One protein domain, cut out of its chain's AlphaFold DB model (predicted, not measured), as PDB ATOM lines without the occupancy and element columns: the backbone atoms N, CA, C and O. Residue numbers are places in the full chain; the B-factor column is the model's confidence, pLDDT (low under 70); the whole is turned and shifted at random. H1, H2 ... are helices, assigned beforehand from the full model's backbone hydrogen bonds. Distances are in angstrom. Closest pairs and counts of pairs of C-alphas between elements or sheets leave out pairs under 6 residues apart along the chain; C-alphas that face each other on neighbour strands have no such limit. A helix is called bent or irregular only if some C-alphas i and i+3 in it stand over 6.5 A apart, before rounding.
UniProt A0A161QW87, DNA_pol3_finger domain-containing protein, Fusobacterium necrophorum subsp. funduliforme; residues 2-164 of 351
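Overview. This is residues 2 to 164 of the 351 residues of the protein "DNA_pol3_finger domain-containing protein" of Fusobacterium necrophorum subsp. funduliforme (UniProt A0A161QW87). A loose, elongated string of short helices runs along one long axis, with an open end made of H2, H3 and H4, a middle where the helical hairpin of H5 and H6 lies with H7 beyond it, and a far end where the hairpin of H8 and H9 gathers with H10 and H11. H1 lies off to one side, away from the other helices, at the end of an 11-residue link. The printed part has 163 residues, with eleven named helices, H1 to H11 in that order, and no named strand; the class is all helix. The whole is loose, with a radius of gyration of the C-alphas of 19.1 A, and spans 59 by 34 by 23 A.

Along the chain. H1, residues 2 to 9, begins at C-alpha 2 at (50.031, -21.445, 26.417). H2 is residues 21 to 26, H3 residues 30 to 33 and H4 residues 37 to 42. H5, residues 58 to 67, is 14.2 A from first to last C-alpha. H6, residues 72 to 83, is 16.9 A long and begins at C-alpha 72 at (52.887, -23.345, 44.648). H7 is residues 92 to 98 and H8 residues 112 to 120. H9, residues 126 to 137, is 16.3 A long, and H10, residues 143 to 152, is 14.7 A long. H11, residues 155 to 163, ends at C-alpha 163 at (39.360, -3.671, 55.779). H4 and H10 are irregular: C-alphas 38 and 41 are 7.1 A apart, and C-alphas 144 and 147 are 8.2 A apart.

Arrangement. H1 is apart from the other helices. H2 and H3 only just touch, only at the corner, the closest C-alphas being those of Ala 26 and Lys 32, 5.3 A. H3 and H4 likewise only just touch at the corner alone, each pair with 3 pairs of C-alphas within 8 A. H2 and H6 are near each other. H5 and H6 form a hairpin at a steep tilt of 42 degrees; H6 touches H5 with residues 78 to 82 alone, and the closest C-alphas, of Thr 60 and Thr 82, are 6.7 A apart. H7 touches H11 at a steep tilt of 63 degrees, opposite ways, closest at the C-alphas of Arg 92 and Ile 160, 5.8 A. H8 and H9 form a hairpin at a shallow tilt of 32 degrees, only just short of steep, with the C-alphas of Phe 115 and Ala 129 5.1 A apart. H10 and H11 are close but not clearly touching, the closest C-alphas being those of Leu 149 and Ile 158, 7.0 A. Every O i to N i+4 pair is within hydrogen-bond range in H1, H2, H5, H6, H7, H8, H9 and H11; H10 has 4 of 6, H4 has 0 of 2 but 2 of 3 O i to N i+3 pairs, and H3 is too short for an O i to N i+4 pair.

Size, cuts and confidence. The C-alphas farthest apart, of Glu 38 and Thr 147, are 60.1 A apart. The printed part has no cut. The links H1 to H2, H4 to H5 and H7 to H8 are long. The mean pLDDT of the printed part is 95.0, and no printed residue is under 70.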
ATOM      1  N   LEU A   2      49.642 -20.044  26.111       94.88
ATOM      2  CA  LEU A   2      50.031 -21.445  26.417       94.88
ATOM      3  C   LEU A   2      49.890 -22.422  25.236       94.88
ATOM      4  O   LEU A   2      50.815 -23.180  24.970       94.88
ATOM      5  N   LYS A   3      48.776 -22.353  24.496       95.19
ATOM      6  CA  LYS A   3      48.574 -23.148  23.273       95.19
ATOM      7  C   LYS A   3      49.682 -22.905  22.237       95.19
ATOM      8  O   LYS A   3      50.311 -23.846  21.780       95.19
ATOM      9  N   GLU A   4      49.962 -21.641  21.938       95.75
ATOM     10  CA  GLU A   4      51.032 -21.231  21.020       95.75
ATOM     11  C   GLU A   4      52.417 -21.689  21.509       95.75
ATOM     12  O   GLU A   4      53.206 -22.210  20.732       95.75
ATOM     13  N   LEU A   5      52.710 -21.581  22.810       97.81
ATOM     14  CA  LEU A   5      53.969 -22.059  23.392       97.81
ATOM     15  C   LEU A   5      54.146 -23.563  23.195       97.81
ATOM     16  O   LEU A   5      55.219 -24.006  22.788       97.81
ATOM     17  N   GLN A   6      53.097 -24.344  23.439       97.38
ATOM     18  CA  GLN A   6      53.100 -25.780  23.183       97.38
ATOM     19  C   GLN A   6      53.271 -26.087  21.690       97.38
ATOM     20  O   GLN A   6      54.067 -26.949  21.326       97.38
ATOM     21  N   GLU A   7      52.602 -25.350  20.803       96.62
ATOM     22  CA  GLU A   7      52.738 -25.520  19.354       96.62
ATOM     23  C   GLU A   7      54.152 -25.201  18.848       96.62
ATOM     24  O   GLU A   7      54.667 -25.937  18.001       96.62
ATOM     25  N   LEU A   8      54.785 -24.148  19.377       96.12
ATOM     26  CA  LEU A   8      56.137 -23.720  19.012       96.12
ATOM     27  C   LEU A   8      57.218 -24.661  19.559       96.12
ATOM     28  O   LEU A   8      58.216 -24.904  18.886       96.12
ATOM     29  N   THR A   9      57.039 -25.182  20.774       96.81
ATOM     30  CA  THR A   9      58.061 -25.993  21.464       96.81
ATOM     31  C   THR A   9      57.859 -27.495  21.321       96.81
ATOM     32  O   THR A   9      58.788 -28.255  21.584       96.81
ATOM     33  N   LYS A  10      56.650 -27.929  20.939       96.81
ATOM     34  CA  LYS A  10      56.191 -29.328  20.996       96.81
ATOM     35  C   LYS A  10      56.294 -29.946  22.396       96.81
ATOM     36  O   LYS A  10      56.325 -31.166  22.538       96.81
ATOM     37  N   PHE A  11      56.344 -29.106  23.429       97.06
ATOM     38  CA  PHE A  11      56.371 -29.520  24.822       97.06
ATOM     39  C   PHE A  11      55.016 -29.223  25.459       97.06
ATOM     40  O   PHE A  11      54.599 -28.067  25.514       97.06
ATOM     41  N   GLU A  12      54.333 -30.264  25.926       96.62
ATOM     42  CA  GLU A  12      53.009 -30.169  26.547       96.62
ATOM     43  C   GLU A  12      53.088 -29.481  27.922       96.62
ATOM     44  O   GLU A  12      53.873 -29.877  28.789       96.62
ATOM     45  N   PHE A  13      52.270 -28.445  28.147       95.06
ATOM     46  CA  PHE A  13      52.339 -27.650  29.384       95.06
ATOM     47  C   PHE A  13      51.853 -28.415  30.629       95.06
ATOM     48  O   PHE A  13      52.103 -27.997  31.765       95.06
ATOM     49  N   ASP A  14      51.126 -29.516  30.444       93.94
ATOM     50  CA  ASP A  14      50.631 -30.379  31.515       93.94
ATOM     51  C   ASP A  14      51.747 -31.201  32.183       93.94
ATOM     52  O   ASP A  14      51.642 -31.520  33.367       93.94
ATOM     53  N   ARG A  15      52.862 -31.430  31.475       95.69
ATOM     54  CA  ARG A  15      54.069 -32.107  31.979       95.69
ATOM     55  C   ARG A  15      54.864 -31.268  32.980       95.69
ATOM     56  O   ARG A  15      55.737 -31.798  33.671       95.69
ATOM     57  N   ILE A  16      54.587 -29.967  33.076       96.00
ATOM     58  CA  ILE A  16      55.288 -29.049  33.980       96.00
ATOM     59  C   ILE A  16      54.853 -29.324  35.422       96.00
ATOM     60  O   ILE A  16      53.702 -29.098  35.800       96.00
ATOM     61  N   LYS A  17      55.795 -29.770  36.257       94.31
ATOM     62  CA  LYS A  17      55.532 -30.092  37.663       94.31
ATOM     63  C   LYS A  17      55.624 -28.850  38.552       94.31
ATOM     64  O   LYS A  17      56.668 -28.207  38.628       94.31
ATOM     65  N   MET A  18      54.558 -28.560  39.303       95.31
ATOM     66  CA  MET A  18      54.494 -27.398  40.211       95.31
ATOM     67  C   MET A  18      55.370 -27.534  41.468       95.31
ATOM     68  O   MET A  18      55.474 -26.592  42.244       95.31
ATOM     69  N   ASN A  19      56.017 -28.678  41.695       93.88
ATOM     70  CA  ASN A  19      57.006 -28.850  42.762       93.88
ATOM     71  C   ASN A  19      58.453 -28.572  42.303       93.88
ATOM     72  O   ASN A  19      59.376 -28.761  43.094       93.88
ATOM     73  N   ASN A  20      58.666 -28.126  41.058       94.00
ATOM     74  CA  ASN A  20      59.984 -27.713  40.582       94.00
ATOM     75  C   ASN A  20      60.441 -26.438  41.318       94.00
ATOM     76  O   ASN A  20      59.904 -25.354  41.087       94.00
ATOM     77  N   LYS A  21      61.449 -26.578  42.188       94.69
ATOM     78  CA  LYS A  21      62.016 -25.479  42.985       94.69
ATOM     79  C   LYS A  21      62.654 -24.383  42.131       94.69
ATOM     80  O   LYS A  21      62.540 -23.214  42.489       94.69
ATOM     81  N   GLU A  22      63.234 -24.736  40.983       94.69
ATOM     82  CA  GLU A  22      63.911 -23.777  40.104       94.69
ATOM     83  C   GLU A  22      62.953 -22.708  39.570       94.69
ATOM     84  O   GLU A  22      63.357 -21.561  39.403       94.69
ATOM     85  N   ILE A  23      61.673 -23.051  39.366       96.31
ATOM     86  CA  ILE A  23      60.646 -22.085  38.948       96.31
ATOM     87  C   ILE A  23      60.488 -20.995  40.013       96.31
ATOM     88  O   ILE A  23      60.408 -19.821  39.676       96.31
ATOM     89  N   TYR A  24      60.460 -21.359  41.296       97.50
ATOM     90  CA  TYR A  24      60.271 -20.392  42.382       97.50
ATOM     91  C   TYR A  24      61.532 -19.568  42.638       97.50
ATOM     92  O   TYR A  24      61.441 -18.360  42.830       97.50
ATOM     93  N   GLU A  25      62.711 -20.189  42.569       96.75
ATOM     94  CA  GLU A  25      63.991 -19.473  42.641       96.75
ATOM     95  C   GLU A  25      64.119 -18.438  41.519       96.75
ATOM     96  O   GLU A  25      64.523 -17.299  41.756       96.75
ATOM     97  N   ALA A  26      63.727 -18.814  40.300       97.44
ATOM     98  CA  ALA A  26      63.801 -17.944  39.139       97.44
ATOM     99  C   ALA A  26      62.902 -16.709  39.250       97.44
ATOM    100  O   ALA A  26      63.190 -15.733  38.576       97.44
ATOM    101  N   LEU A  27      61.862 -16.693  40.098       98.00
ATOM    102  CA  LEU A  27      60.988 -15.518  40.263       98.00
ATOM    103  C   LEU A  27      61.762 -14.266  40.692       98.00
ATOM    104  O   LEU A  27      61.382 -13.160  40.315       98.00
ATOM    105  N   LEU A  28      62.834 -14.434  41.469       97.50
ATOM    106  CA  LEU A  28      63.629 -13.337  42.029       97.50
ATOM    107  C   LEU A  28      65.120 -13.435  41.692       97.50
ATOM    108  O   LEU A  28      65.903 -12.629  42.190       97.50
ATOM    109  N   ASN A  29      65.512 -14.392  40.850       96.62
ATOM    110  CA  ASN A  29      66.894 -14.565  40.429       96.62
ATOM    111  C   ASN A  29      67.045 -14.323  38.912       96.62
ATOM    112  O   ASN A  29      66.822 -15.250  38.127       96.62
ATOM    113  N   PRO A  30      67.471 -13.117  38.485       95.69
ATOM    114  CA  PRO A  30      67.666 -12.808  37.069       95.69
ATOM    115  C   PRO A  30      68.759 -13.649  36.395       95.69
ATOM    116  O   PRO A  30      68.708 -13.836  35.180       95.69
ATOM    117  N   GLU A  31      69.694 -14.246  37.142       93.81
ATOM    118  CA  GLU A  31      70.690 -15.165  36.570       93.81
ATOM    119  C   GLU A  31      70.028 -16.416  35.974       93.81
ATOM    120  O   GLU A  31      70.469 -16.926  34.943       93.81
ATOM    121  N   LYS A  32      68.901 -16.868  36.547       95.69
ATOM    122  CA  LYS A  32      68.109 -17.995  36.013       95.69
ATOM    123  C   LYS A  32      67.431 -17.665  34.682       95.69
ATOM    124  O   LYS A  32      66.948 -18.565  33.998       95.69
ATOM    125  N   LEU A  33      67.409 -16.393  34.278       96.19
ATOM    126  CA  LEU A  33      66.973 -15.991  32.946       96.19
ATOM    127  C   LEU A  33      68.092 -16.129  31.901       96.19
ATOM    128  O   LEU A  33      67.847 -15.843  30.736       96.19
ATOM    129  N   ASN A  34      69.296 -16.608  32.223       93.81
ATOM    130  CA  ASN A  34      70.412 -16.652  31.265       93.81
ATOM    131  C   ASN A  34      70.732 -15.259  30.683       93.81
ATOM    132  O   ASN A  34      70.987 -15.114  29.484       93.81
ATOM    133  N   ILE A  35      70.646 -14.223  31.522       95.75
ATOM    134  CA  ILE A  35      71.170 -12.895  31.196       95.75
ATOM    135  C   ILE A  35      72.701 -12.982  31.288       95.75
ATOM    136  O   ILE A  35      73.202 -13.512  32.283       95.75
ATOM    137  N   PRO A  36      73.458 -12.508  30.279       94.31
ATOM    138  CA  PRO A  36      74.914 -12.449  30.363       94.31
ATOM    139  C   PRO A  36      75.368 -11.659  31.596       94.31
ATOM    140  O   PRO A  36      74.759 -10.643  31.938       94.31
ATOM    141  N   LYS A  37      76.422 -12.119  32.282       94.25
ATOM    142  CA  LYS A  37      76.851 -11.566  33.582       94.25
ATOM    143  C   LYS A  37      77.131 -10.064  33.510       94.25
ATOM    144  O   LYS A  37      76.749  -9.320  34.404       94.25
ATOM    145  N   GLU A  38      77.730  -9.624  32.412       93.38
ATOM    146  CA  GLU A  38      78.062  -8.233  32.113       93.38
ATOM    147  C   GLU A  38      76.841  -7.327  31.890       93.38
ATOM    148  O   GLU A  38      76.984  -6.111  31.895       93.38
ATOM    149  N   LYS A  39      75.646  -7.906  31.703       94.56
ATOM    150  CA  LYS A  39      74.370  -7.187  31.560       94.56
ATOM    151  C   LYS A  39      73.470  -7.312  32.787       94.56
ATOM    152  O   LYS A  39      72.378  -6.744  32.799       94.56
ATOM    153  N   LEU A  40      73.875  -8.069  33.810       94.19
ATOM    154  CA  LEU A  40      73.033  -8.330  34.979       94.19
ATOM    155  C   LEU A  40      72.742  -7.048  35.774       94.19
ATOM    156  O   LEU A  40      71.633  -6.868  36.270       94.19
ATOM    157  N   ASN A  41      73.703  -6.125  35.822       94.50
ATOM    158  CA  ASN A  41      73.555  -4.784  36.399       94.50
ATOM    159  C   ASN A  41      72.517  -3.910  35.671       94.50
ATOM    160  O   ASN A  41      72.017  -2.957  36.257       94.50
ATOM    161  N   TYR A  42      72.165  -4.234  34.422       96.88
ATOM    162  CA  TYR A  42      71.113  -3.547  33.671       96.88
ATOM    163  C   TYR A  42      69.717  -4.139  33.897       96.88
ATOM    164  O   TYR A  42      68.726  -3.619  33.377       96.88
ATOM    165  N   TYR A  43      69.599  -5.216  34.679       97.12
ATOM    166  CA  TYR A  43      68.307  -5.768  35.055       97.12
ATOM    167  C   TYR A  43      67.648  -4.917  36.149       97.12
ATOM    168  O   TYR A  43      68.068  -4.931  37.302       97.12
ATOM    169  N   CYS A  44      66.587  -4.189  35.797       96.00
ATOM    170  CA  CYS A  44      65.953  -3.205  36.683       96.00
ATOM    171  C   CYS A  44      64.562  -3.610  37.205       96.00
ATOM    172  O   CYS A  44      63.907  -2.819  37.883       96.00
ATOM    173  N   PHE A  45      64.070  -4.811  36.885       97.38
ATOM    174  CA  PHE A  45      62.731  -5.235  37.301       97.38
ATOM    175  C   PHE A  45      62.731  -5.805  38.732       97.38
ATOM    176  O   PHE A  45      63.678  -6.493  39.114       97.38
ATOM    177  N   PRO A  46      61.666  -5.586  39.532       96.94
ATOM    178  CA  PRO A  46      61.591  -6.129  40.892       96.94
ATOM    179  C   PRO A  46      61.563  -7.664  40.958       96.94
ATOM    180  O   PRO A  46      61.991  -8.236  41.960       96.94
ATOM    181  N   SER A  47      61.056  -8.317  39.908       97.56
ATOM    182  CA  SER A  47      60.986  -9.772  39.762       97.56
ATOM    183  C   SER A  47      61.108 -10.183  38.292       97.56
ATOM    184  O   SER A  47      60.897  -9.390  37.377       97.56
ATOM    185  N   CYS A  48      61.379 -11.466  38.065       98.12
ATOM    186  CA  CYS A  48      61.629 -12.075  36.757       98.12
ATOM    187  C   CYS A  48      60.381 -12.354  35.920       98.12
ATOM    188  O   CYS A  48      60.412 -13.144  34.979       98.12
ATOM    189  N   THR A  49      59.260 -11.711  36.223       97.88
ATOM    190  CA  THR A  49      57.928 -12.104  35.748       97.88
ATOM    191  C   THR A  49      57.362 -11.186  34.664       97.88
ATOM    192  O   THR A  49      56.171 -11.239  34.352       97.88
ATOM    193  N   THR A  50      58.211 -10.383  34.010       96.81
ATOM    194  CA  THR A  50      57.815  -9.625  32.810       96.81
ATOM    195  C   THR A  50      57.209 -10.566  31.753       96.81
ATOM    196  O   THR A  50      57.678 -11.690  31.545       96.81
ATOM    197  N   GLY A  51      56.118 -10.134  31.121       94.62
ATOM    198  CA  GLY A  51      55.365 -10.921  30.135       94.62
ATOM    199  C   GLY A  51      54.611 -12.140  30.687       94.62
ATOM    200  O   GLY A  51      54.116 -12.938  29.894       94.62
ATOM    201  N   ILE A  52      54.510 -12.307  32.010       96.94
ATOM    202  CA  ILE A  52      53.706 -13.363  32.635       96.94
ATOM    203  C   ILE A  52      52.414 -12.767  33.207       96.94
ATOM    204  O   ILE A  52      52.452 -11.953  34.129       96.94
ATOM    205  N   SER A  53      51.260 -13.187  32.680       91.94
ATOM    206  CA  SER A  53      49.944 -12.739  33.162       91.94
ATOM    207  C   SER A  53      49.808 -12.841  34.685       91.94
ATOM    208  O   SER A  53      50.313 -13.783  35.300       91.94
ATOM    209  N   GLU A  54      49.100 -11.882  35.280       90.81
ATOM    210  CA  GLU A  54      48.892 -11.716  36.730       90.81
ATOM    211  C   GLU A  54      50.130 -11.345  37.560       90.81
ATOM    212  O   GLU A  54      50.016 -11.107  38.761       90.81
ATOM    213  N   MET A  55      51.318 -11.283  36.954       94.44
ATOM    214  CA  MET A  55      52.570 -11.025  37.676       94.44
ATOM    215  C   MET A  55      53.563 -10.146  36.906       94.44
ATOM    216  O   MET A  55      54.748 -10.121  37.217       94.44
ATOM    217  N   ASN A  56      53.099  -9.415  35.897       92.88
ATOM    218  CA  ASN A  56      53.933  -8.627  34.988       92.88
ATOM    219  C   ASN A  56      53.829  -7.104  35.178       92.88
ATOM    220  O   ASN A  56      54.379  -6.353  34.369       92.88
ATOM    221  N   THR A  57      53.108  -6.645  36.199       91.44
ATOM    222  CA  THR A  57      52.943  -5.218  36.517       91.44
ATOM    223  C   THR A  57      53.887  -4.807  37.638       91.44
ATOM    224  O   THR A  57      54.207  -5.630  38.491       91.44
ATOM    225  N   ASP A  58      54.278  -3.532  37.708       90.94
ATOM    226  CA  ASP A  58      55.134  -3.033  38.799       90.94
ATOM    227  C   ASP A  58      54.556  -3.384  40.179       90.94
ATOM    228  O   ASP A  58      55.279  -3.829  41.067       90.94
ATOM    229  N   PHE A  59      53.236  -3.271  40.340       91.12
ATOM    230  CA  PHE A  59      52.530  -3.668  41.558       91.12
ATOM    231  C   PHE A  59      52.747  -5.147  41.902       91.12
ATOM    232  O   PHE A  59      53.190  -5.480  42.998       91.12
ATOM    233  N   THR A  60      52.455  -6.045  40.962       94.75
ATOM    234  CA  THR A  60      52.530  -7.490  41.209       94.75
ATOM    235  C   THR A  60      53.972  -7.976  41.358       94.75
ATOM    236  O   THR A  60      54.249  -8.782  42.243       94.75
ATOM    237  N   MET A  61      54.906  -7.432  40.575       96.56
ATOM    238  CA  MET A  61      56.334  -7.745  40.665       96.56
ATOM    239  C   MET A  61      56.931  -7.338  42.021       96.56
ATOM    240  O   MET A  61      57.664  -8.114  42.637       96.56
ATOM    241  N   ASN A  62      56.576  -6.155  42.536       95.44
ATOM    242  CA  ASN A  62      57.016  -5.729  43.868       95.44
ATOM    243  C   ASN A  62      56.441  -6.618  44.977       95.44
ATOM    244  O   ASN A  62      57.164  -6.974  45.903       95.44
ATOM    245  N   ILE A  63      55.183  -7.055  44.864       94.94
ATOM    246  CA  ILE A  63      54.603  -7.987  45.839       94.94
ATOM    247  C   ILE A  63      55.319  -9.346  45.799       94.94
ATOM    248  O   ILE A  63      55.566  -9.924  46.853       94.94
ATOM    249  N   ILE A  64      55.723  -9.856  44.629       97.31
ATOM    250  CA  ILE A  64      56.548 -11.079  44.552       97.31
ATOM    251  C   ILE A  64      57.877 -10.879  45.288       97.31
ATOM    252  O   ILE A  64      58.279 -11.746  46.068       97.31
ATOM    253  N   LYS A  65      58.538  -9.733  45.086       96.50
ATOM    254  CA  LYS A  65      59.789  -9.370  45.774       96.50
ATOM    255  C   LYS A  65      59.627  -9.286  47.292       96.50
ATOM    256  O   LYS A  65      60.515  -9.722  48.023       96.50
ATOM    257  N   GLU A  66      58.503  -8.751  47.751       94.50
ATOM    258  CA  GLU A  66      58.138  -8.649  49.163       94.50
ATOM    259  C   GLU A  66      57.840 -10.022  49.788       94.50
ATOM    260  O   GLU A  66      58.406 -10.362  50.825       94.50
ATOM    261  N   LEU A  67      56.993 -10.831  49.144       94.69
ATOM    262  CA  LEU A  67      56.520 -12.109  49.685       94.69
ATOM    263  C   LEU A  67      57.531 -13.252  49.553       94.69
ATOM    264  O   LEU A  67      57.450 -14.217  50.312       94.69
ATOM    265  N   LYS A  68      58.457 -13.175  48.587       95.62
ATOM    266  CA  LYS A  68      59.478 -14.202  48.299       95.62
ATOM    267  C   LYS A  68      58.894 -15.629  48.255       95.62
ATOM    268  O   LYS A  68      59.341 -16.493  49.017       95.62
ATOM    269  N   PRO A  69      57.886 -15.885  47.398       95.94
ATOM    270  CA  PRO A  69      57.183 -17.165  47.353       95.94
ATOM    271  C   PRO A  69      58.136 -18.317  47.014       95.94
ATOM    272  O   PRO A  69      58.945 -18.217  46.094       95.94
ATOM    273  N   LYS A  70      58.028 -19.431  47.747       95.50
ATOM    274  CA  LYS A  70      58.953 -20.577  47.636       95.50
ATOM    275  C   LYS A  70      58.313 -21.829  47.050       95.50
ATOM    276  O   LYS A  70      58.992 -22.831  46.836       95.50
ATOM    277  N   ASN A  71      56.996 -21.822  46.883       96.50
ATOM    278  CA  ASN A  71      56.230 -22.982  46.458       96.50
ATOM    279  C   ASN A  71      54.881 -22.570  45.850       96.50
ATOM    280  O   ASN A  71      54.487 -21.402  45.859       96.50
ATOM    281  N   PHE A  72      54.151 -23.561  45.344       96.62
ATOM    282  CA  PHE A  72      52.887 -23.345  44.648       96.62
ATOM    283  C   PHE A  72      51.806 -22.717  45.536       96.62
ATOM    284  O   PHE A  72      51.044 -21.869  45.078       96.62
ATOM    285  N   PHE A  73      51.748 -23.103  46.813       95.12
ATOM    286  CA  PHE A  73      50.784 -22.546  47.756       95.12
ATOM    287  C   PHE A  73      51.048 -21.059  48.007       95.12
ATOM    288  O   PHE A  73      50.105 -20.271  47.964       95.12
ATOM    289  N   ASP A  74      52.312 -20.664  48.178       96.00
ATOM    290  CA  ASP A  74      52.677 -19.253  48.340       96.00
ATOM    291  C   ASP A  74      52.231 -18.426  47.126       96.00
ATOM    292  O   ASP A  74      51.733 -17.313  47.283       96.00
ATOM    293  N   MET A  75      52.331 -18.994  45.919       96.81
ATOM    294  CA  MET A  75      51.865 -18.341  44.696       96.81
ATOM    295  C   MET A  75      50.334 -18.211  44.627       96.81
ATOM    296  O   MET A  75      49.829 -17.188  44.165       96.81
ATOM    297  N   ILE A  76      49.577 -19.196  45.127       95.31
ATOM    298  CA  ILE A  76      48.112 -19.084  45.273       95.31
ATOM    299  C   ILE A  76      47.765 -17.955  46.249       95.31
ATOM    300  O   ILE A  76      46.859 -17.166  45.979       95.31
ATOM    301  N   CYS A  77      48.491 -17.860  47.368       94.69
ATOM    302  CA  CYS A  77      48.306 -16.774  48.325       94.69
ATOM    303  C   CYS A  77      48.629 -15.418  47.694       94.69
ATOM    304  O   CYS A  77      47.815 -14.507  47.803       94.69
ATOM    305  N   PHE A  78      49.750 -15.306  46.976       95.25
ATOM    306  CA  PHE A  78      50.110 -14.120  46.197       95.25
ATOM    307  C   PHE A  78      48.955 -13.675  45.290       95.25
ATOM    308  O   PHE A  78      48.516 -12.536  45.396       95.25
ATOM    309  N   SER A  79      48.398 -14.577  44.475       94.50
ATOM    310  CA  SER A  79      47.284 -14.239  43.578       94.50
ATOM    311  C   SER A  79      46.052 -13.741  44.346       94.50
ATOM    312  O   SER A  79      45.453 -12.729  43.989       94.50
ATOM    313  N   GLY A  80      45.699 -14.382  45.462       92.75
ATOM    314  CA  GLY A  80      44.616 -13.895  46.319       92.75
ATOM    315  C   GLY A  80      44.855 -12.477  46.866       92.75
ATOM    316  O   GLY A  80      43.958 -11.631  46.833       92.75
ATOM    317  N   LEU A  81      46.088 -12.197  47.302       92.44
ATOM    318  CA  LEU A  81      46.505 -10.903  47.851       92.44
ATOM    319  C   LEU A  81      46.536  -9.778  46.801       92.44
ATOM    320  O   LEU A  81      46.314  -8.620  47.160       92.44
ATOM    321  N   THR A  82      46.801 -10.091  45.527       92.00
ATOM    322  CA  THR A  82      46.925  -9.091  44.452       92.00
ATOM    323  C   THR A  82      45.626  -8.792  43.705       92.00
ATOM    324  O   THR A  82      45.499  -7.701  43.155       92.00
ATOM    325  N   HIS A  83      44.653  -9.710  43.699       87.25
ATOM    326  CA  HIS A  83      43.367  -9.518  43.008       87.25
ATOM    327  C   HIS A  83      42.248  -8.955  43.887       87.25
ATOM    328  O   HIS A  83      41.214  -8.520  43.375       87.25
ATOM    329  N   GLY A  84      42.416  -8.986  45.208       79.44
ATOM    330  CA  GLY A  84      41.429  -8.462  46.141       79.44
ATOM    331  C   GLY A  84      41.606  -6.972  46.439       79.44
ATOM    332  O   GLY A  84      42.719  -6.466  46.585       79.44
ATOM    333  N   THR A  85      40.492  -6.264  46.618       82.88
ATOM    334  CA  THR A  85      40.509  -4.847  47.001       82.88
ATOM    335  C   THR A  85      40.706  -4.710  48.508       82.88
ATOM    336  O   THR A  85      39.936  -5.269  49.298       82.88
ATOM    337  N   SER A  86      41.726  -3.939  48.902       88.44
ATOM    338  CA  SER A  86      42.116  -3.715  50.305       88.44
ATOM    339  C   SER A  86      42.482  -5.009  51.048       88.44
ATOM    340  O   SER A  86      42.218  -5.148  52.242       88.44
ATOM    341  N   VAL A  87      43.073  -5.972  50.333       89.19
ATOM    342  CA  VAL A  87      43.520  -7.257  50.894       89.19
ATOM    343  C   VAL A  87      44.977  -7.194  51.357       89.19
ATOM    344  O   VAL A  87      45.265  -7.625  52.471       89.19
ATOM    345  N   PHE A  88      45.877  -6.627  50.549       89.88
ATOM    346  CA  PHE A  88      47.301  -6.499  50.885       89.88
ATOM    347  C   PHE A  88      47.697  -5.055  51.226       89.88
ATOM    348  O   PHE A  88      48.035  -4.757  52.368       89.88
ATOM    349  N   HIS A  89      47.602  -4.127  50.269       86.62
ATOM    350  CA  HIS A  89      47.908  -2.714  50.517       86.62
ATOM    351  C   HIS A  89      46.843  -2.054  51.402       86.62
ATOM    352  O   HIS A  89      45.644  -2.231  51.181       86.62
ATOM    353  N   GLY A  90      47.292  -1.286  52.401       85.44
ATOM    354  CA  GLY A  90      46.409  -0.648  53.385       85.44
ATOM    355  C   GLY A  90      45.711  -1.636  54.327       85.44
ATOM    356  O   GLY A  90      44.716  -1.280  54.960       85.44
ATOM    357  N   ASN A  91      46.200  -2.878  54.396       94.00
ATOM    358  CA  ASN A  91      45.677  -3.926  55.260       94.00
ATOM    359  C   ASN A  91      46.792  -4.464  56.170       94.00
ATOM    360  O   ASN A  91      47.926  -4.664  55.731       94.00
ATOM    361  N   ARG A  92      46.438  -4.759  57.425       93.69
ATOM    362  CA  ARG A  92      47.338  -5.276  58.466       93.69
ATOM    363  C   ARG A  92      48.081  -6.552  58.045       93.69
ATOM    364  O   ARG A  92      49.185  -6.799  58.514       93.69
ATOM    365  N   GLN A  93      47.529  -7.338  57.111       94.06
ATOM    366  CA  GLN A  93      48.196  -8.532  56.564       94.06
ATOM    367  C   GLN A  93      49.592  -8.247  56.019       94.06
ATOM    368  O   GLN A  93      50.492  -9.053  56.229       94.06
ATOM    369  N   ARG A  94      49.778  -7.125  55.314       94.38
ATOM    370  CA  ARG A  94      51.078  -6.801  54.724       94.38
ATOM    371  C   ARG A  94      52.130  -6.593  55.806       94.38
ATOM    372  O   ARG A  94      53.202  -7.170  55.714       94.38
ATOM    373  N   GLU A  95      51.809  -5.822  56.838       94.94
ATOM    374  CA  GLU A  95      52.718  -5.558  57.959       94.94
ATOM    375  C   GLU A  95      53.105  -6.851  58.679       94.94
ATOM    376  O   GLU A  95      54.290  -7.107  58.862       94.94
ATOM    377  N   LEU A  96      52.124  -7.705  58.987       96.06
ATOM    378  CA  LEU A  96      52.344  -8.987  59.662       96.06
ATOM    379  C   LEU A  96      53.217  -9.955  58.847       96.06
ATOM    380  O   LEU A  96      54.005 -10.708  59.415       96.06
ATOM    381  N   LEU A  97      53.063  -9.954  57.518       95.25
ATOM    382  CA  LEU A  97      53.871 -10.781  56.621       95.25
ATOM    383  C   LEU A  97      55.297 -10.237  56.484       95.25
ATOM    384  O   LEU A  97      56.248 -11.012  56.493       95.25
ATOM    385  N   LEU A  98      55.452  -8.916  56.361       93.56
ATOM    386  CA  LEU A  98      56.759  -8.280  56.179       93.56
ATOM    387  C   LEU A  98      57.591  -8.246  57.464       93.56
ATOM    388  O   LEU A  98      58.814  -8.336  57.384       93.56
ATOM    389  N   SER A  99      56.952  -8.147  58.633       94.88
ATOM    390  CA  SER A  99      57.629  -8.244  59.933       94.88
ATOM    391  C   SER A  99      58.027  -9.678  60.293       94.88
ATOM    392  O   SER A  99      58.859  -9.880  61.174       94.88
ATOM    393  N   GLY A 100      57.437 -10.678  59.629       94.00
ATOM    394  CA  GLY A 100      57.610 -12.093  59.955       94.00
ATOM    395  C   GLY A 100      56.761 -12.578  61.136       94.00
ATOM    396  O   GLY A 100      56.889 -13.735  61.529       94.00
ATOM    397  N   GLU A 101      55.872 -11.743  61.686       95.75
ATOM    398  CA  GLU A 101      54.951 -12.127  62.772       95.75
ATOM    399  C   GLU A 101      53.919 -13.180  62.327       95.75
ATOM    400  O   GLU A 101      53.413 -13.975  63.134       95.75
ATOM    401  N   LYS A 102      53.585 -13.179  61.031       95.19
ATOM    402  CA  LYS A 102      52.695 -14.155  60.399       95.19
ATOM    403  C   LYS A 102      53.285 -14.703  59.115       95.19
ATOM    404  O   LYS A 102      53.996 -14.030  58.375       95.19
ATOM    405  N   THR A 103      52.901 -15.932  58.811       93.50
ATOM    406  CA  THR A 103      53.206 -16.609  57.550       93.50
ATOM    407  C   THR A 103      52.024 -16.551  56.577       93.50
ATOM    408  O   THR A 103      50.872 -16.351  56.971       93.50
ATOM    409  N   LEU A 104      52.268 -16.826  55.287       92.44
ATOM    410  CA  LEU A 104      51.217 -16.901  54.253       92.44
ATOM    411  C   LEU A 104      50.122 -17.946  54.541       92.44
ATOM    412  O   LEU A 104      49.059 -17.901  53.925       92.44
ATOM    413  N   LYS A 105      50.373 -18.895  55.452       88.81
ATOM    414  CA  LYS A 105      49.402 -19.913  55.885       88.81
ATOM    415  C   LYS A 105      48.425 -19.398  56.946       88.81
ATOM    416  O   LYS A 105      47.378 -20.006  57.144       88.81
ATOM    417  N   GLU A 106      48.778 -18.325  57.648       92.06
ATOM    418  CA  GLU A 106      47.995 -17.793  58.768       92.06
ATOM    419  C   GLU A 106      47.061 -16.658  58.351       92.06
ATOM    420  O   GLU A 106      46.023 -16.457  58.977       92.06
ATOM    421  N   VAL A 107      47.419 -15.928  57.299       94.50
ATOM    422  CA  VAL A 107      46.666 -14.771  56.803       94.50
ATOM    423  C   VAL A 107      45.464 -15.181  55.929       94.50
ATOM    424  O   VAL A 107      45.210 -16.363  55.697       94.50
ATOM    425  N   ILE A 108      44.712 -14.192  55.440       95.50
ATOM    426  CA  ILE A 108      43.480 -14.293  54.642       95.50
ATOM    427  C   ILE A 108      43.704 -13.858  53.171       95.50
ATOM    428  O   ILE A 108      43.302 -12.758  52.772       95.50
ATOM    429  N   PRO A 109      44.318 -14.701  52.321       92.88
ATOM    430  CA  PRO A 109      44.532 -14.370  50.909       92.88
ATOM    431  C   PRO A 109      43.314 -14.653  50.013       92.88
ATOM    432  O   PRO A 109      43.127 -13.989  49.002       92.88
ATOM    433  N   TYR A 110      42.478 -15.637  50.354       92.88
ATOM    434  CA  TYR A 110      41.294 -16.045  49.579       92.88
ATOM    435  C   TYR A 110      40.122 -16.384  50.509       92.88
ATOM    436  O   TYR A 110      40.329 -16.702  51.675       92.88
ATOM    437  N   ARG A 111      38.877 -16.315  50.021       92.25
ATOM    438  CA  ARG A 111      37.689 -16.301  50.906       92.25
ATOM    439  C   ARG A 111      37.535 -17.585  51.717       92.25
ATOM    440  O   ARG A 111      37.126 -17.556  52.870       92.25
ATOM    441  N   ASP A 112      37.896 -18.708  51.105       92.06
ATOM    442  CA  ASP A 112      37.694 -20.050  51.641       92.06
ATOM    443  C   ASP A 112      38.435 -20.246  52.976       92.06
ATOM    444  O   ASP A 112      38.001 -21.037  53.815       92.06
ATOM    445  N   ILE A 113      39.520 -19.493  53.205       94.81
ATOM    446  CA  ILE A 113      40.307 -19.578  54.436       94.81
ATOM    447  C   ILE A 113      39.559 -19.013  55.648       94.81
ATOM    448  O   ILE A 113      39.746 -19.529  56.745       94.81
ATOM    449  N   ILE A 114      38.661 -18.035  55.454       96.00
ATOM    450  CA  ILE A 114      37.903 -17.416  56.550       96.00
ATOM    451  C   ILE A 114      37.010 -18.466  57.192       96.00
ATOM    452  O   ILE A 114      37.072 -18.695  58.397       96.00
ATOM    453  N   PHE A 115      36.221 -19.155  56.365       96.31
ATOM    454  CA  PHE A 115      35.361 -20.244  56.813       96.31
ATOM    455  C   PHE A 115      36.166 -21.345  57.517       96.31
ATOM    456  O   PHE A 115      35.797 -21.791  58.601       96.31
ATOM    457  N   GLN A 116      37.291 -21.763  56.925       95.69
ATOM    458  CA  GLN A 116      38.130 -22.822  57.489       95.69
ATOM    459  C   GLN A 116      38.746 -22.433  58.834       95.69
ATOM    460  O   GLN A 116      38.766 -23.253  59.743       95.69
ATOM    461  N   GLN A 117      39.246 -21.207  58.979       96.56
ATOM    462  CA  GLN A 117      39.853 -20.746  60.226       96.56
ATOM    463  C   GLN A 117      38.793 -20.526  61.311       96.56
ATOM    464  O   GLN A 117      38.986 -20.978  62.436       96.56
ATOM    465  N   LEU A 118      37.648 -19.921  60.982       97.56
ATOM    466  CA  LEU A 118      36.553 -19.736  61.940       97.56
ATOM    467  C   LEU A 118      36.044 -21.075  62.486       97.56
ATOM    468  O   LEU A 118      35.929 -21.226  63.698       97.56
ATOM    469  N   THR A 119      35.821 -22.065  61.620       97.44
ATOM    470  CA  THR A 119      35.341 -23.391  62.048       97.44
ATOM    471  C   THR A 119      36.416 -24.205  62.767       97.44
ATOM    472  O   THR A 119      36.182 -24.709  63.859       97.44
ATOM    473  N   LYS A 120      37.616 -24.333  62.184       96.25
ATOM    474  CA  LYS A 120      38.641 -25.269  62.681       96.25
ATOM    475  C   LYS A 120      39.530 -24.708  63.785       96.25
ATOM    476  O   LYS A 120      40.127 -25.490  64.514       96.25
ATOM    477  N   LYS A 121      39.691 -23.384  63.859       96.06
ATOM    478  CA  LYS A 121      40.616 -22.732  64.801       96.06
ATOM    479  C   LYS A 121      39.893 -21.937  65.880       96.06
ATOM    480  O   LYS A 121      40.358 -21.931  67.012       96.06
ATOM    481  N   TYR A 122      38.791 -21.273  65.537       96.81
ATOM    482  CA  TYR A 122      38.102 -20.354  66.451       96.81
ATOM    483  C   TYR A 122      36.738 -20.870  66.945       96.81
ATOM    484  O   TYR A 122      36.038 -20.147  67.645       96.81
ATOM    485  N   GLY A 123      36.358 -22.109  66.607       96.00
ATOM    486  CA  GLY A 123      35.183 -22.778  67.181       96.00
ATOM    487  C   GLY A 123      33.838 -22.141  66.813       96.00
ATOM    488  O   GLY A 123      32.929 -22.096  67.640       96.00
ATOM    489  N   PHE A 124      33.710 -21.601  65.600       97.88
ATOM    490  CA  PHE A 124      32.430 -21.104  65.087       97.88
ATOM    491  C   PHE A 124      31.615 -22.223  64.444       97.88
ATOM    492  O   PHE A 124      32.154 -23.029  63.681       97.88
ATOM    493  N   GLU A 125      30.298 -22.181  64.648       97.44
ATOM    494  CA  GLU A 125      29.361 -23.030  63.913       97.44
ATOM    495  C   GLU A 125      29.472 -22.792  62.395       97.44
ATOM    496  O   GLU A 125      29.607 -21.636  61.961       97.44
ATOM    497  N   PRO A 126      29.389 -23.847  61.556       97.50
ATOM    498  CA  PRO A 126      29.569 -23.729  60.110       97.50
ATOM    499  C   PRO A 126      28.672 -22.675  59.454       97.50
ATOM    500  O   PRO A 126      29.132 -21.915  58.602       97.50
ATOM    501  N   GLU A 127      27.408 -22.573  59.862       97.19
ATOM    502  CA  GLU A 127      26.483 -21.596  59.282       97.19
ATOM    503  C   GLU A 127      26.926 -20.149  59.566       97.19
ATOM    504  O   GLU A 127      26.948 -19.307  58.662       97.19
ATOM    505  N   THR A 128      27.343 -19.858  60.802       97.19
ATOM    506  CA  THR A 128      27.853 -18.540  61.202       97.19
ATOM    507  C   THR A 128      29.156 -18.218  60.475       97.19
ATOM    508  O   THR A 128      29.275 -17.155  59.859       97.19
ATOM    509  N   ALA A 129      30.104 -19.159  60.450       97.69
ATOM    510  CA  ALA A 129      31.370 -19.004  59.737       97.69
ATOM    511  C   ALA A 129      31.165 -18.741  58.234       97.69
ATOM    512  O   ALA A 129      31.862 -17.915  57.636       97.69
ATOM    513  N   PHE A 130      30.185 -19.409  57.614       96.44
ATOM    514  CA  PHE A 130      29.836 -19.204  56.210       96.44
ATOM    515  C   PHE A 130      29.278 -17.799  55.970       96.44
ATOM    516  O   PHE A 130      29.738 -17.105  55.059       96.44
ATOM    517  N   LYS A 131      28.338 -17.344  56.811       97.06
ATOM    518  CA  LYS A 131      27.767 -15.992  56.718       97.06
ATOM    519  C   LYS A 131      28.837 -14.908  56.891       97.06
ATOM    520  O   LYS A 131      28.840 -13.949  56.116       97.06
ATOM    521  N   ILE A 132      29.772 -15.078  57.832       97.12
ATOM    522  CA  ILE A 132      30.902 -14.154  58.028       97.12
ATOM    523  C   ILE A 132      31.787 -14.123  56.777       97.12
ATOM    524  O   ILE A 132      32.023 -13.050  56.220       97.12
ATOM    525  N   SER A 133      32.221 -15.288  56.286       95.94
ATOM    526  CA  SER A 133      33.040 -15.407  55.070       95.94
ATOM    527  C   SER A 133      32.385 -14.724  53.858       95.94
ATOM    528  O   SER A 133      33.025 -13.938  53.152       95.94
ATOM    529  N   GLU A 134      31.085 -14.947  53.641       95.31
ATOM    530  CA  GLU A 134      30.324 -14.319  52.554       95.31
ATOM    531  C   GLU A 134      30.148 -12.807  52.728       95.31
ATOM    532  O   GLU A 134      30.137 -12.074  51.734       95.31
ATOM    533  N   SER A 135      30.023 -12.328  53.967       96.56
ATOM    534  CA  SER A 135      29.952 -10.899  54.275       96.56
ATOM    535  C   SER A 135      31.282 -10.202  53.975       96.56
ATOM    536  O   SER A 135      31.318  -9.228  53.216       96.56
ATOM    537  N   VAL A 136      32.388 -10.748  54.494       96.06
ATOM    538  CA  VAL A 136      33.742 -10.195  54.331       96.06
ATOM    539  C   VAL A 136      34.158 -10.181  52.864       96.06
ATOM    540  O   VAL A 136      34.587  -9.145  52.360       96.06
ATOM    541  N   ARG A 137      33.963 -11.281  52.122       94.19
ATOM    542  CA  ARG A 137      34.381 -11.354  50.707       94.19
ATOM    543  C   ARG A 137      33.634 -10.389  49.782       94.19
ATOM    544  O   ARG A 137      34.108 -10.130  48.678       94.19
ATOM    545  N   LYS A 138      32.477  -9.875  50.215       94.69
ATOM    546  CA  LYS A 138      31.663  -8.860  49.522       94.69
ATOM    547  C   LYS A 138      31.844  -7.452  50.111       94.69
ATOM    548  O   LYS A 138      31.077  -6.560  49.764       94.69
ATOM    549  N   GLY A 139      32.783  -7.263  51.041       94.31
ATOM    550  CA  GLY A 139      33.067  -5.964  51.650       94.31
ATOM    551  C   GLY A 139      31.955  -5.421  52.545       94.31
ATOM    552  O   GLY A 139      31.940  -4.227  52.835       94.31
ATOM    553  N   LYS A 140      31.026  -6.277  52.996       95.56
ATOM    554  CA  LYS A 140      29.903  -5.892  53.871       95.56
ATOM    555  C   LYS A 140      30.309  -5.766  55.347       95.56
ATOM    556  O   LYS A 140      29.481  -5.409  56.181       95.56
ATOM    557  N   GLY A 141      31.574  -6.045  55.662       92.31
ATOM    558  CA  GLY A 141      32.128  -5.977  57.010       92.31
ATOM    559  C   GLY A 141      31.640  -7.103  57.923       92.31
ATOM    560  O   GLY A 141      31.053  -8.091  57.475       92.31
ATOM    561  N   ILE A 142      31.912  -6.942  59.217       96.25
ATOM    562  CA  ILE A 142      31.689  -7.963  60.255       96.25
ATOM    563  C   ILE A 142      30.825  -7.472  61.425       96.25
ATOM    564  O   ILE A 142      30.712  -8.170  62.423       96.25
ATOM    565  N   GLN A 143      30.180  -6.304  61.301       94.69
ATOM    566  CA  GLN A 143      29.479  -5.637  62.411       94.69
ATOM    567  C   GLN A 143      28.466  -6.543  63.131       94.69
ATOM    568  O   GLN A 143      28.349  -6.491  64.348       94.69
ATOM    569  N   LYS A 144      27.766  -7.408  62.383       95.62
ATOM    570  CA  LYS A 144      26.767  -8.346  62.925       95.62
ATOM    571  C   LYS A 144      27.349  -9.408  63.864       95.62
ATOM    572  O   LYS A 144      26.598  -9.985  64.636       95.62
ATOM    573  N   TRP A 145      28.649  -9.672  63.769       97.00
ATOM    574  CA  TRP A 145      29.361 -10.701  64.528       97.00
ATOM    575  C   TRP A 145      30.500 -10.104  65.360       97.00
ATOM    576  O   TRP A 145      31.384 -10.839  65.781       97.00
ATOM    577  N   GLN A 146      30.522  -8.779  65.565       95.69
ATOM    578  CA  GLN A 146      31.665  -8.080  66.158       95.69
ATOM    579  C   GLN A 146      32.013  -8.625  67.549       95.69
ATOM    580  O   GLN A 146      33.159  -9.002  67.760       95.69
ATOM    581  N   THR A 147      31.028  -8.734  68.445       96.44
ATOM    582  CA  THR A 147      31.214  -9.244  69.813       96.44
ATOM    583  C   THR A 147      31.726 -10.683  69.817       96.44
ATOM    584  O   THR A 147      32.765 -10.963  70.400       96.44
ATOM    585  N   GLU A 148      31.066 -11.584  69.082       96.31
ATOM    586  CA  GLU A 148      31.470 -12.997  69.027       96.31
ATOM    587  C   GLU A 148      32.878 -13.168  68.424       96.31
ATOM    588  O   GLU A 148      33.662 -14.017  68.851       96.31
ATOM    589  N   LEU A 149      33.226 -12.345  67.430       97.19
ATOM    590  CA  LEU A 149      34.567 -12.321  66.853       97.19
ATOM    591  C   LEU A 149      35.604 -11.800  67.849       97.19
ATOM    592  O   LEU A 149      36.675 -12.390  67.924       97.19
ATOM    593  N   GLU A 150      35.316 -10.739  68.602       97.00
ATOM    594  CA  GLU A 150      36.224 -10.186  69.620       97.00
ATOM    595  C   GLU A 150      36.469 -11.149  70.786       97.00
ATOM    596  O   GLU A 150      37.577 -11.185  71.315       97.00
ATOM    597  N   GLU A 151      35.485 -11.976  71.138       96.88
ATOM    598  CA  GLU A 151      35.622 -13.009  72.172       96.88
ATOM    599  C   GLU A 151      36.473 -14.204  71.714       96.88
ATOM    600  O   GLU A 151      37.245 -14.756  72.498       96.88
ATOM    601  N   LYS A 152      36.334 -14.627  70.449       97.38
ATOM    602  CA  LYS A 152      36.913 -15.892  69.951       97.38
ATOM    603  C   LYS A 152      38.151 -15.729  69.062       97.38
ATOM    604  O   LYS A 152      38.893 -16.693  68.870       97.38
ATOM    605  N   CYS A 153      38.368 -14.556  68.465       97.44
ATOM    606  CA  CYS A 153      39.424 -14.315  67.478       97.44
ATOM    607  C   CYS A 153      40.423 -13.247  67.948       97.44
ATOM    608  O   CYS A 153      40.051 -12.274  68.597       97.44
ATOM    609  N   PRO A 154      41.703 -13.346  67.546       96.88
ATOM    610  CA  PRO A 154      42.682 -12.314  67.859       96.88
ATOM    611  C   PRO A 154      42.406 -11.016  67.082       96.88
ATOM    612  O   PRO A 154      41.994 -11.049  65.920       96.88
ATOM    613  N   SER A 155      42.726  -9.868  67.692       96.56
ATOM    614  CA  SER A 155      42.451  -8.531  67.133       96.56
ATOM    615  C   SER A 155      42.998  -8.332  65.717       96.56
ATOM    616  O   SER A 155      42.300  -7.810  64.850       96.56
ATOM    617  N   TRP A 156      44.202  -8.840  65.435       95.94
ATOM    618  CA  TRP A 156      44.809  -8.742  64.106       95.94
ATOM    619  C   TRP A 156      43.946  -9.383  63.013       95.94
ATOM    620  O   TRP A 156      43.867  -8.853  61.910       95.94
ATOM    621  N   TYR A 157      43.267 -10.490  63.316       96.88
ATOM    622  CA  TYR A 157      42.420 -11.208  62.367       96.88
ATOM    623  C   TYR A 157      41.140 -10.423  62.058       96.88
ATOM    624  O   TYR A 157      40.713 -10.311  60.906       96.88
ATOM    625  N   ILE A 158      40.568  -9.810  63.093       96.88
ATOM    626  CA  ILE A 158      39.385  -8.950  63.013       96.88
ATOM    627  C   ILE A 158      39.694  -7.700  62.176       96.88
ATOM    628  O   ILE A 158      38.923  -7.354  61.278       96.88
ATOM    629  N   ASP A 159      40.841  -7.060  62.410       96.00
ATOM    630  CA  ASP A 159      41.264  -5.855  61.684       96.00
ATOM    631  C   ASP A 159      41.413  -6.098  60.183       96.00
ATOM    632  O   ASP A 159      40.995  -5.274  59.365       96.00
ATOM    633  N   ILE A 160      41.955  -7.260  59.813       95.56
ATOM    634  CA  ILE A 160      42.057  -7.679  58.415       95.56
ATOM    635  C   ILE A 160      40.664  -7.766  57.788       95.56
ATOM    636  O   ILE A 160      40.421  -7.154  56.743       95.56
ATOM    637  N   MET A 161      39.742  -8.496  58.431       96.56
ATOM    638  CA  MET A 161      38.379  -8.707  57.930       96.56
ATOM    639  C   MET A 161      37.583  -7.405  57.801       96.56
ATOM    640  O   MET A 161      36.797  -7.268  56.863       96.56
ATOM    641  N   LYS A 162      37.808  -6.424  58.686       95.44
ATOM    642  CA  LYS A 162      37.170  -5.095  58.616       95.44
ATOM    643  C   LYS A 162      37.572  -4.301  57.371       95.44
ATOM    644  O   LYS A 162      36.776  -3.505  56.868       95.44
ATOM    645  N   LYS A 163      38.807  -4.470  56.887       95.56
ATOM    646  CA  LYS A 163      39.360  -3.671  55.779       95.56
ATOM    647  C   LYS A 163      39.040  -4.229  54.397       95.56
ATOM    648  O   LYS A 163      38.920  -3.448  53.455       95.56
ATOM    649  N   ILE A 164      38.885  -5.544  54.273       94.69
ATOM    650  CA  ILE A 164      38.638  -6.220  52.995       94.69
ATOM    651  C   ILE A 164      37.371  -5.675  52.319       94.69
ATOM    652  O   ILE A 164      36.301  -5.615  52.924       94.69
TER     653      ILE A 164